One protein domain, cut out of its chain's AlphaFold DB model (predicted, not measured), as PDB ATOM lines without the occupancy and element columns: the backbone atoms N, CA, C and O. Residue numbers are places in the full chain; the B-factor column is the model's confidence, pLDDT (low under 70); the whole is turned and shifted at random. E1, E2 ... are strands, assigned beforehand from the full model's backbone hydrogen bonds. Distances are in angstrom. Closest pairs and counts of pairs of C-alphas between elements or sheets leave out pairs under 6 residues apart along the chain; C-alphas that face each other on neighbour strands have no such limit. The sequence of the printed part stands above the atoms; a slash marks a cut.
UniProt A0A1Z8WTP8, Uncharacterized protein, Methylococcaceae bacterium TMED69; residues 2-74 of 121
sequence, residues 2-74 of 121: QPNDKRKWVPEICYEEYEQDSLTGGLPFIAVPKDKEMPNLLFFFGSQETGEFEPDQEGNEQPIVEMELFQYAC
ATOM      1  N   GLN A   2     117.292 166.021 155.492       33.34
ATOM      2  CA  GLN A   2     118.157 165.083 154.766       33.34
ATOM      3  C   GLN A   2     117.279 164.130 153.939       33.34
ATOM      4  O   GLN A   2     116.256 163.676 154.463       33.34
ATOM      5  N   PRO A   3     117.628 163.833 152.679       42.09
ATOM      6  CA  PRO A   3     116.922 162.822 151.912       42.09
ATOM      7  C   PRO A   3     117.192 161.471 152.576       42.09
ATOM      8  O   PRO A   3     118.332 161.037 152.715       42.09
ATOM      9  N   ASN A   4     116.136 160.835 153.075       45.06
ATOM     10  CA  ASN A   4     116.209 159.508 153.668       45.06
ATOM     11  C   ASN A   4     116.418 158.500 152.523       45.06
ATOM     12  O   ASN A   4     115.458 157.964 151.975       45.06
ATOM     13  N   ASP A   5     117.678 158.285 152.140       49.19
ATOM     14  CA  ASP A   5     118.143 157.472 151.000       49.19
ATOM     15  C   ASP A   5     117.908 155.954 151.151       49.19
ATOM     16  O   ASP A   5     118.485 155.121 150.458       49.19
ATOM     17  N   LYS A   6     117.007 155.557 152.054       43.72
ATOM     18  CA  LYS A   6     116.505 154.188 152.178       43.72
ATOM     19  C   LYS A   6     115.146 154.069 151.506       43.72
ATOM     20  O   LYS A   6     114.199 153.582 152.131       43.72
ATOM     21  N   ARG A   7     115.022 154.482 150.239       49.81
ATOM     22  CA  ARG A   7     113.930 153.939 149.422       49.81
ATOM     23  C   ARG A   7     114.178 152.439 149.340       49.81
ATOM     24  O   ARG A   7     115.026 151.973 148.586       49.81
ATOM     25  N   LYS A   8     113.501 151.698 150.221       69.00
ATOM     26  CA  LYS A   8     113.359 150.251 150.118       69.00
ATOM     27  C   LYS A   8     112.954 149.981 148.672       69.00
ATOM     28  O   LYS A   8     112.105 150.698 148.148       69.00
ATOM     29  N   TRP A   9     113.620 149.027 148.031       86.50
ATOM     30  CA  TRP A   9     113.224 148.579 146.702       86.50
ATOM     31  C   TRP A   9     111.707 148.337 146.702       86.50
ATOM     32  O   TRP A   9     111.192 147.672 147.604       86.50
ATOM     33  N   VAL A  10     111.013 148.970 145.759       87.56
ATOM     34  CA  VAL A  10     109.563 148.860 145.614       87.56
ATOM     35  C   VAL A  10     109.317 147.772 144.574       87.56
ATOM     36  O   VAL A  10     109.856 147.884 143.473       87.56
ATOM     37  N   PRO A  11     108.580 146.703 144.911       91.44
ATOM     38  CA  PRO A  11     108.261 145.664 143.949       91.44
ATOM     39  C   PRO A  11     107.348 146.232 142.861       91.44
ATOM     40  O   PRO A  11     106.352 146.891 143.156       91.44
ATOM     41  N   GLU A  12     107.675 145.937 141.611       93.06
ATOM     42  CA  GLU A  12     106.838 146.250 140.458       93.06
ATOM     43  C   GLU A  12     106.169 144.960 139.988       93.06
ATOM     44  O   GLU A  12     106.842 143.940 139.822       93.06
ATOM     45  N   ILE A  13     104.846 144.995 139.810       94.19
ATOM     46  CA  ILE A  13     104.124 143.907 139.152       94.19
ATOM     47  C   ILE A  13     104.201 144.142 137.650       94.19
ATOM     48  O   ILE A  13     103.711 145.148 137.138       94.19
ATOM     49  N   CYS A  14     104.801 143.185 136.960       93.31
ATOM     50  CA  CYS A  14     104.950 143.158 135.519       93.31
ATOM     51  C   CYS A  14     104.001 142.120 134.912       93.31
ATOM     52  O   CYS A  14     103.641 141.129 135.554       93.31
ATOM     53  N   TYR A  15     103.642 142.338 133.652       91.50
ATOM     54  CA  TYR A  15     102.882 141.404 132.829       91.50
ATOM     55  C   TYR A  15     103.682 141.133 131.560       91.50
ATOM     56  O   TYR A  15     104.285 142.053 131.006       91.50
ATOM     57  N   GLU A  16     103.707 139.879 131.122       87.25
ATOM     58  CA  GLU A  16     104.261 139.524 129.818       87.25
ATOM     59  C   GLU A  16     103.185 139.679 128.746       87.25
ATOM     60  O   GLU A  16     101.991 139.495 129.006       87.25
ATOM     61  N   GLU A  17     103.610 139.992 127.525       80.81
ATOM     62  CA  GLU A  17     102.746 139.815 126.366       80.81
ATOM     63  C   GLU A  17     102.495 138.314 126.166       80.81
ATOM     64  O   GLU A  17     103.382 137.484 126.385       80.81
ATOM     65  N   TYR A  18     101.264 137.948 125.795       70.06
ATOM     66  CA  TYR A  18     100.863 136.553 125.597       70.06
ATOM     67  C   TYR A  18     101.458 136.001 124.296       70.06
ATOM     68  O   TYR A  18     100.759 135.805 123.301       70.06
ATOM     69  N   GLU A  19     102.763 135.759 124.305       76.94
ATOM     70  CA  GLU A  19     103.496 135.115 123.222       76.94
ATOM     71  C   GLU A  19     103.749 133.634 123.529       76.94
ATOM     72  O   GLU A  19     103.717 133.185 124.677       76.94
ATOM     73  N   GLN A  20     103.996 132.851 122.476       68.44
ATOM     74  CA  GLN A  20     104.100 131.391 122.552       68.44
ATOM     75  C   GLN A  20     105.259 130.904 123.450       68.44
ATOM     76  O   GLN A  20     105.195 129.784 123.952       68.44
ATOM     77  N   ASP A  21     106.244 131.772 123.710       74.56
ATOM     78  CA  ASP A  21     107.435 131.518 124.531       74.56
ATOM     79  C   ASP A  21     107.455 132.319 125.857       74.56
ATOM     80  O   ASP A  21     108.524 132.541 126.428       74.56
ATOM     81  N   SER A  22     106.295 132.761 126.370       80.00
ATOM     82  CA  SER A  22     106.220 133.502 127.646       80.00
ATOM     83  C   SER A  22     106.841 132.705 128.807       80.00
ATOM     84  O   SER A  22     106.553 131.514 128.983       80.00
ATOM     85  N   LEU A  23     107.675 133.353 129.623       83.06
ATOM     86  CA  LEU A  23     108.357 132.721 130.753       83.06
ATOM     87  C   LEU A  23     107.380 132.409 131.891       83.06
ATOM     88  O   LEU A  23     107.541 131.407 132.592       83.06
ATOM     89  N   THR A  24     106.371 133.259 132.089       84.62
ATOM     90  CA  THR A  24     105.418 133.145 133.202       84.62
ATOM     91  C   THR A  24     104.099 132.493 132.802       84.62
ATOM     92  O   THR A  24     103.233 132.291 133.658       84.62
ATOM     93  N   GLY A  25     103.916 132.161 131.520       83.75
ATOM     94  CA  GLY A  25     102.632 131.679 131.008       83.75
ATOM     95  C   GLY A  25     101.544 132.757 131.033       83.75
ATOM     96  O   GLY A  25     100.370 132.422 131.186       83.75
ATOM     97  N   GLY A  26     101.929 134.038 130.971       85.12
ATOM     98  CA  GLY A  26     101.025 135.188 131.082       85.12
ATOM     99  C   GLY A  26     100.620 135.553 132.515       85.12
ATOM    100  O   GLY A  26      99.817 136.464 132.715       85.12
ATOM    101  N   LEU A  27     101.164 134.872 133.530       90.19
ATOM    102  CA  LEU A  27     100.942 135.255 134.923       90.19
ATOM    103  C   LEU A  27     101.721 136.535 135.273       90.19
ATOM    104  O   LEU A  27     102.858 136.705 134.816       90.19
ATOM    105  N   PRO A  28     101.157 137.416 136.121       92.81
ATOM    106  CA  PRO A  28     101.892 138.558 136.641       92.81
ATOM    107  C   PRO A  28     103.103 138.099 137.454       92.81
ATOM    108  O   PRO A  28     103.049 137.091 138.165       92.81
ATOM    109  N   PHE A  29     104.189 138.864 137.392       93.25
ATOM    110  CA  PHE A  29     105.427 138.544 138.096       93.25
ATOM    111  C   PHE A  29     106.104 139.787 138.660       93.25
ATOM    112  O   PHE A  29     105.814 140.910 138.265       93.25
ATOM    113  N   ILE A  30     107.023 139.571 139.600       94.69
ATOM    114  CA  ILE A  30     107.884 140.617 140.152       94.69
ATOM    115  C   ILE A  30     109.318 140.266 139.767       94.69
ATOM    116  O   ILE A  30     109.821 139.202 140.133       94.69
ATOM    117  N   ALA A  31     109.990 141.164 139.049       92.75
ATOM    118  CA  ALA A  31     111.409 141.030 138.748       92.75
ATOM    119  C   ALA A  31     112.240 141.386 139.993       92.75
ATOM    120  O   ALA A  31     112.617 142.537 140.204       92.75
ATOM    121  N   VAL A  32     112.494 140.395 140.853       93.19
ATOM    122  CA  VAL A  32     113.265 140.585 142.092       93.19
ATOM    123  C   VAL A  32     114.757 140.774 141.763       93.19
ATOM    124  O   VAL A  32     115.363 139.877 141.167       93.19
ATOM    125  N   PRO A  33     115.389 141.905 142.138       93.56
ATOM    126  CA  PRO A  33     116.820 142.111 141.926       93.56
ATOM    127  C   PRO A  33     117.681 141.094 142.685       93.56
ATOM    128  O   PRO A  33     117.287 140.586 143.731       93.56
ATOM    129  N   LYS A  34     118.901 140.837 142.195       92.62
ATOM    130  CA  LYS A  34     119.813 139.817 142.758       92.62
ATOM    131  C   LYS A  34     120.145 140.010 144.242       92.62
ATOM    132  O   LYS A  34     120.484 139.044 144.914       92.62
ATOM    133  N   ASP A  35     120.114 141.246 144.728       93.62
ATOM    134  CA  ASP A  35     120.440 141.639 146.101       93.62
ATOM    135  C   ASP A  35     119.190 141.855 146.975       93.62
ATOM    136  O   ASP A  35     119.277 142.469 148.042       93.62
ATOM    137  N   LYS A  36     118.019 141.408 146.505       90.12
ATOM    138  CA  LYS A  36     116.726 141.562 147.177       90.12
ATOM    139  C   LYS A  36     116.031 140.216 147.338       90.12
ATOM    140  O   LYS A  36     116.289 139.261 146.613       90.12
ATOM    141  N   GLU A  37     115.115 140.173 148.294       90.75
ATOM    142  CA  GLU A  37     114.224 139.039 148.525       90.75
ATOM    143  C   GLU A  37     112.799 139.408 148.123       90.75
ATOM    144  O   GLU A  37     112.429 140.585 148.112       90.75
ATOM    145  N   MET A  38     111.991 138.396 147.806       93.12
ATOM    146  CA  MET A  38     110.569 138.595 147.544       93.12
ATOM    147  C   MET A  38     109.886 139.174 148.797       93.12
ATOM    148  O   MET A  38     110.136 138.688 149.899       93.12
ATOM    149  N   PRO A  39     109.012 140.187 148.675       91.38
ATOM    150  CA  PRO A  39     108.303 140.726 149.829       91.38
ATOM    151  C   PRO A  39     107.398 139.681 150.492       91.38
ATOM    152  O   PRO A  39     106.683 138.939 149.817       91.38
ATOM    153  N   ASN A  40     107.367 139.675 151.826       91.56
ATOM    154  CA  ASN A  40     106.483 138.780 152.581       91.56
ATOM    155  C   ASN A  40     105.004 139.173 152.455       91.56
ATOM    156  O   ASN A  40     104.128 138.316 152.573       91.56
ATOM    157  N   LEU A  41     104.740 140.464 152.244       92.38
ATOM    158  CA  LEU A  41     103.413 141.062 152.181       92.38
ATOM    159  C   LEU A  41     103.404 142.178 151.132       92.38
ATOM    160  O   LEU A  41     104.344 142.974 151.063       92.38
ATOM    161  N   LEU A  42     102.335 142.242 150.347       93.56
ATOM    162  CA  LEU A  42     102.046 143.320 149.407       93.56
ATOM    163  C   LEU A  42     100.762 144.040 149.824       93.56
ATOM    164  O   LEU A  42      99.843 143.414 150.352       93.56
ATOM    165  N   PHE A  43     100.703 145.339 149.548       93.12
ATOM    166  CA  PHE A  43      99.561 146.203 149.835       93.12
ATOM    167  C   PHE A  43      99.039 146.795 148.529       93.12
ATOM    168  O   PHE A  43      99.824 147.367 147.772       93.12
ATOM    169  N   PHE A  44      97.736 146.693 148.287       94.62
ATOM    170  CA  PHE A  44      97.080 147.276 147.117       94.62
ATOM    171  C   PHE A  44      95.875 148.076 147.557       94.62
ATOM    172  O   PHE A  44      95.057 147.578 148.319       94.62
ATOM    173  N   PHE A  45      95.737 149.287 147.033       95.56
ATOM    174  CA  PHE A  45      94.441 149.939 147.067       95.56
ATOM    175  C   PHE A  45      93.605 149.437 145.895       95.56
ATOM    176  O   PHE A  45      94.012 149.575 144.740       95.56
ATOM    177  N   GLY A  46      92.459 148.838 146.198       94.88
ATOM    178  CA  GLY A  46      91.405 148.616 145.222       94.88
ATOM    179  C   GLY A  46      90.552 149.873 145.139       94.88
ATOM    180  O   GLY A  46      90.082 150.356 146.164       94.88
ATOM    181  N   SER A  47      90.382 150.393 143.927       94.19
ATOM    182  CA  SER A  47      89.440 151.470 143.630       94.19
ATOM    183  C   SER A  47      88.171 150.849 143.071       94.19
ATOM    184  O   SER A  47      88.246 150.111 142.087       94.19
ATOM    185  N   GLN A  48      87.023 151.148 143.666       93.38
ATOM    186  CA  GLN A  48      85.718 150.728 143.159       93.38
ATOM    187  C   GLN A  48      84.834 151.954 142.953       93.38
ATOM    188  O   GLN A  48      84.753 152.817 143.821       93.38
ATOM    189  N   GLU A  49      84.188 152.045 141.795       91.81
ATOM    190  CA  GLU A  49      83.177 153.076 141.559       91.81
ATOM    191  C   GLU A  49      81.938 152.766 142.399       91.81
ATOM    192  O   GLU A  49      81.442 151.638 142.396       91.81
ATOM    193  N   THR A  50      81.421 153.770 143.103       90.94
ATOM    194  CA  THR A  50      80.228 153.605 143.948       90.94
ATOM    195  C   THR A  50      78.928 153.681 143.143       90.94
ATOM    196  O   THR A  50      77.866 153.294 143.630       90.94
ATOM    197  N   GLY A  51      79.001 154.178 141.903       90.75
ATOM    198  CA  GLY A  51      77.844 154.524 141.075       90.75
ATOM    199  C   GLY A  51      77.257 155.908 141.376       90.75
ATOM    200  O   GLY A  51      76.285 156.304 140.733       90.75
ATOM    201  N   GLU A  52      77.840 156.646 142.324       92.50
ATOM    202  CA  GLU A  52      77.496 158.035 142.630       92.50
ATOM    203  C   GLU A  52      78.475 159.003 141.949       92.50
ATOM    204  O   GLU A  52      79.619 158.648 141.658       92.50
ATOM    205  N   PHE A  53      78.025 160.232 141.695       93.69
ATOM    206  CA  PHE A  53      78.805 161.265 141.013       93.69
ATOM    207  C   PHE A  53      78.797 162.562 141.820       93.69
ATOM    208  O   PHE A  53      77.782 162.926 142.418       93.69
ATOM    209  N   GLU A  54      79.916 163.279 141.796       91.81
ATOM    210  CA  GLU A  54      80.050 164.627 142.346       91.81
ATOM    211  C   GLU A  54      80.500 165.617 141.260       91.81
ATOM    212  O   GLU A  54      81.207 165.227 140.329       91.81
ATOM    213  N   PRO A  55      80.078 166.892 141.326       92.38
ATOM    214  CA  PRO A  55      80.570 167.905 140.405       92.38
ATOM    215  C   PRO A  55      82.027 168.258 140.726       92.38
ATOM    216  O   PRO A  55      82.360 168.575 141.870       92.38
ATOM    217  N   ASP A  56      82.883 168.259 139.707       91.06
ATOM    218  CA  ASP A  56      84.258 168.745 139.809       91.06
ATOM    219  C   ASP A  56      84.325 170.289 139.913       91.06
ATOM    220  O   ASP A  56      83.315 170.991 140.023       91.06
ATOM    221  N   GLN A  57      85.539 170.852 139.875       90.88
ATOM    222  CA  GLN A  57      85.751 172.307 139.962       90.88
ATOM    223  C   GLN A  57      85.139 173.097 138.792       90.88
ATOM    224  O   GLN A  57      84.933 174.305 138.914       90.88
ATOM    225  N   GLU A  58      84.853 172.435 137.674       92.69
ATOM    226  CA  GLU A  58      84.228 173.001 136.478       92.69
ATOM    227  C   GLU A  58      82.724 172.665 136.398       92.69
ATOM    228  O   GLU A  58      82.021 173.178 135.527       92.69
ATOM    229  N   GLY A  59      82.210 171.868 137.344       90.19
ATOM    230  CA  GLY A  59      80.822 171.418 137.411       90.19
ATOM    231  C   GLY A  59      80.521 170.170 136.578       90.19
ATOM    232  O   GLY A  59      79.346 169.841 136.413       90.19
ATOM    233  N   ASN A  60      81.539 169.485 136.047       93.00
ATOM    234  CA  ASN A  60      81.360 168.231 135.317       93.00
ATOM    235  C   ASN A  60      81.166 167.067 136.293       93.00
ATOM    236  O   ASN A  60      81.751 167.050 137.373       93.00
ATOM    237  N   GLU A  61      80.367 166.072 135.903       92.50
ATOM    238  CA  GLU A  61      80.156 164.869 136.714       92.50
ATOM    239  C   GLU A  61      81.438 164.027 136.778       92.50
ATOM    240  O   GLU A  61      81.940 163.553 135.757       92.50
ATOM    241  N   GLN A  62      81.943 163.807 137.990       91.38
ATOM    242  CA  GLN A  62      83.063 162.922 138.280       91.38
ATOM    243  C   GLN A  62      82.581 161.759 139.164       91.38
ATOM    244  O   GLN A  62      81.892 162.000 140.156       91.38
ATOM    245  N   PRO A  63      82.907 160.495 138.832       90.75
ATOM    246  CA  PRO A  63      82.490 159.355 139.638       90.75
ATOM    247  C   PRO A  63      83.181 159.369 141.001       90.75
ATOM    248  O   PRO A  63      84.396 159.570 141.100       90.75
ATOM    249  N   ILE A  64      82.405 159.096 142.044       92.50
ATOM    250  CA  ILE A  64      82.928 158.857 143.383       92.50
ATOM    251  C   ILE A  64      83.524 157.448 143.405       92.50
ATOM    252  O   ILE A  64      82.888 156.463 143.018       92.50
ATOM    253  N   VAL A  65      84.769 157.360 143.867       93.31
ATOM    254  CA  VAL A  65      85.478 156.092 144.039       93.31
ATOM    255  C   VAL A  65      85.706 155.807 145.516       93.31
ATOM    256  O   VAL A  65      86.139 156.674 146.277       93.31
ATOM    257  N   GLU A  66      85.443 154.571 145.917       93.44
ATOM    258  CA  GLU A  66      85.831 154.045 147.216       93.44
ATOM    259  C   GLU A  66      87.190 153.353 147.100       93.44
ATOM    260  O   GLU A  66      87.437 152.565 146.182       93.44
ATOM    261  N   MET A  67      88.081 153.669 148.038       95.19
ATOM    262  CA  MET A  67      89.431 153.120 148.098       95.19
ATOM    263  C   MET A  67      89.547 152.184 149.296       95.19
ATOM    264  O   MET A  67      89.505 152.632 150.441       95.19
ATOM    265  N   GLU A  68      89.774 150.900 149.040       96.75
ATOM    266  CA  GLU A  68      89.961 149.889 150.082       96.75
ATOM    267  C   GLU A  68      91.378 149.307 150.036       96.75
ATOM    268  O   GLU A  68      91.920 149.029 148.965       96.75
ATOM    269  N   LEU A  69      92.008 149.132 151.203       96.31
ATOM    270  CA  LEU A  69      93.350 148.561 151.315       96.31
ATOM    271  C   LEU A  69      93.296 147.034 151.437       96.31
ATOM    272  O   LEU A  69      92.945 146.492 152.484       96.31
ATOM    273  N   PHE A  70      93.779 146.349 150.411       96.38
ATOM    274  CA  PHE A  70      93.977 144.906 150.375       96.38
ATOM    275  C   PHE A  70      95.417 144.522 150.703       96.38
ATOM    276  O   PHE A  70      96.375 145.246 150.412       96.38
ATOM    277  N   GLN A  71      95.568 143.342 151.294       95.06
ATOM    278  CA  GLN A  71      96.844 142.787 151.729       95.06
ATOM    279  C   GLN A  71      97.009 141.368 151.185       95.06
ATOM    280  O   GLN A  71      96.126 140.532 151.361       95.06
ATOM    281  N   TYR A  72      98.154 141.081 150.565       94.56
ATOM    282  CA  TYR A  72      98.460 139.770 149.984       94.56
ATOM    283  C   TYR A  72      99.761 139.230 150.558       94.56
ATOM    284  O   TYR A  72     100.824 139.825 150.374       94.56
ATOM    285  N   ALA A  73      99.681 138.100 151.259       94.38
ATOM    286  CA  ALA A  73     100.833 137.457 151.879       94.38
ATOM    287  C   ALA A  73     101.462 136.408 150.952       94.38
ATOM    288  O   ALA A  73     100.771 135.668 150.250       94.38
ATOM    289  N   CYS A  74     102.790 136.301 150.982       94.12
ATOM    290  CA  CYS A  74     103.500 135.262 150.252       94.12
ATOM    291  C   CYS A  74     103.272 133.894 150.918       94.12
ATOM    292  O   CYS A  74     103.839 133.585 151.968       94.12
TER     293      CYS A  74
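AT A GLANCE: This is residues 2 to 74 of the 121 residues of an uncharacterized protein of Methylococcaceae bacterium TMED69 (UniProt A0A1Z8WTP8). There is little regular structure: a long two-strand hairpin of E1 then E2 makes one arm, and residues 2 to 40, with no named element, run crosswise near the end away from its turn. Of 73 printed residues, 28 are in the two named strands, with no named helix; the antiparallel sheet has the order E1 - E2, class all strand. The whole is extended, radius of gyration of the C-alphas 18.6 A, and flat, spanning 50 by 47 by 24 A.

IN THESE COORDINATES: Find C-alpha 41 at (103.413, 141.062, 152.181), where E1, residues 41 to 55, begins its 37.2 A; it bends by 79 degrees at residue 52. E2, residues 61 to 73, runs 37.5 A to C-alpha 73 at (100.833, 137.457, 151.879).

HOW THE PARTS SIT: E1 and E2 are a hairpin, antiparallel at 164 degrees. Look at N 44 and O 70, 2.9 A apart, within hydrogen-bond range. Residues 13 to 14 pair antiparallel with residues 29 to 30.

THE WHOLE: The C-alphas farthest apart, Lys 34 and Gly 59, are 50.5 A apart. The printed part has no cut, and the E1 to E2 link is tight. Residues 2 to 7 stand free; pLDDT is under 70 at residues 2 to 8 and 20.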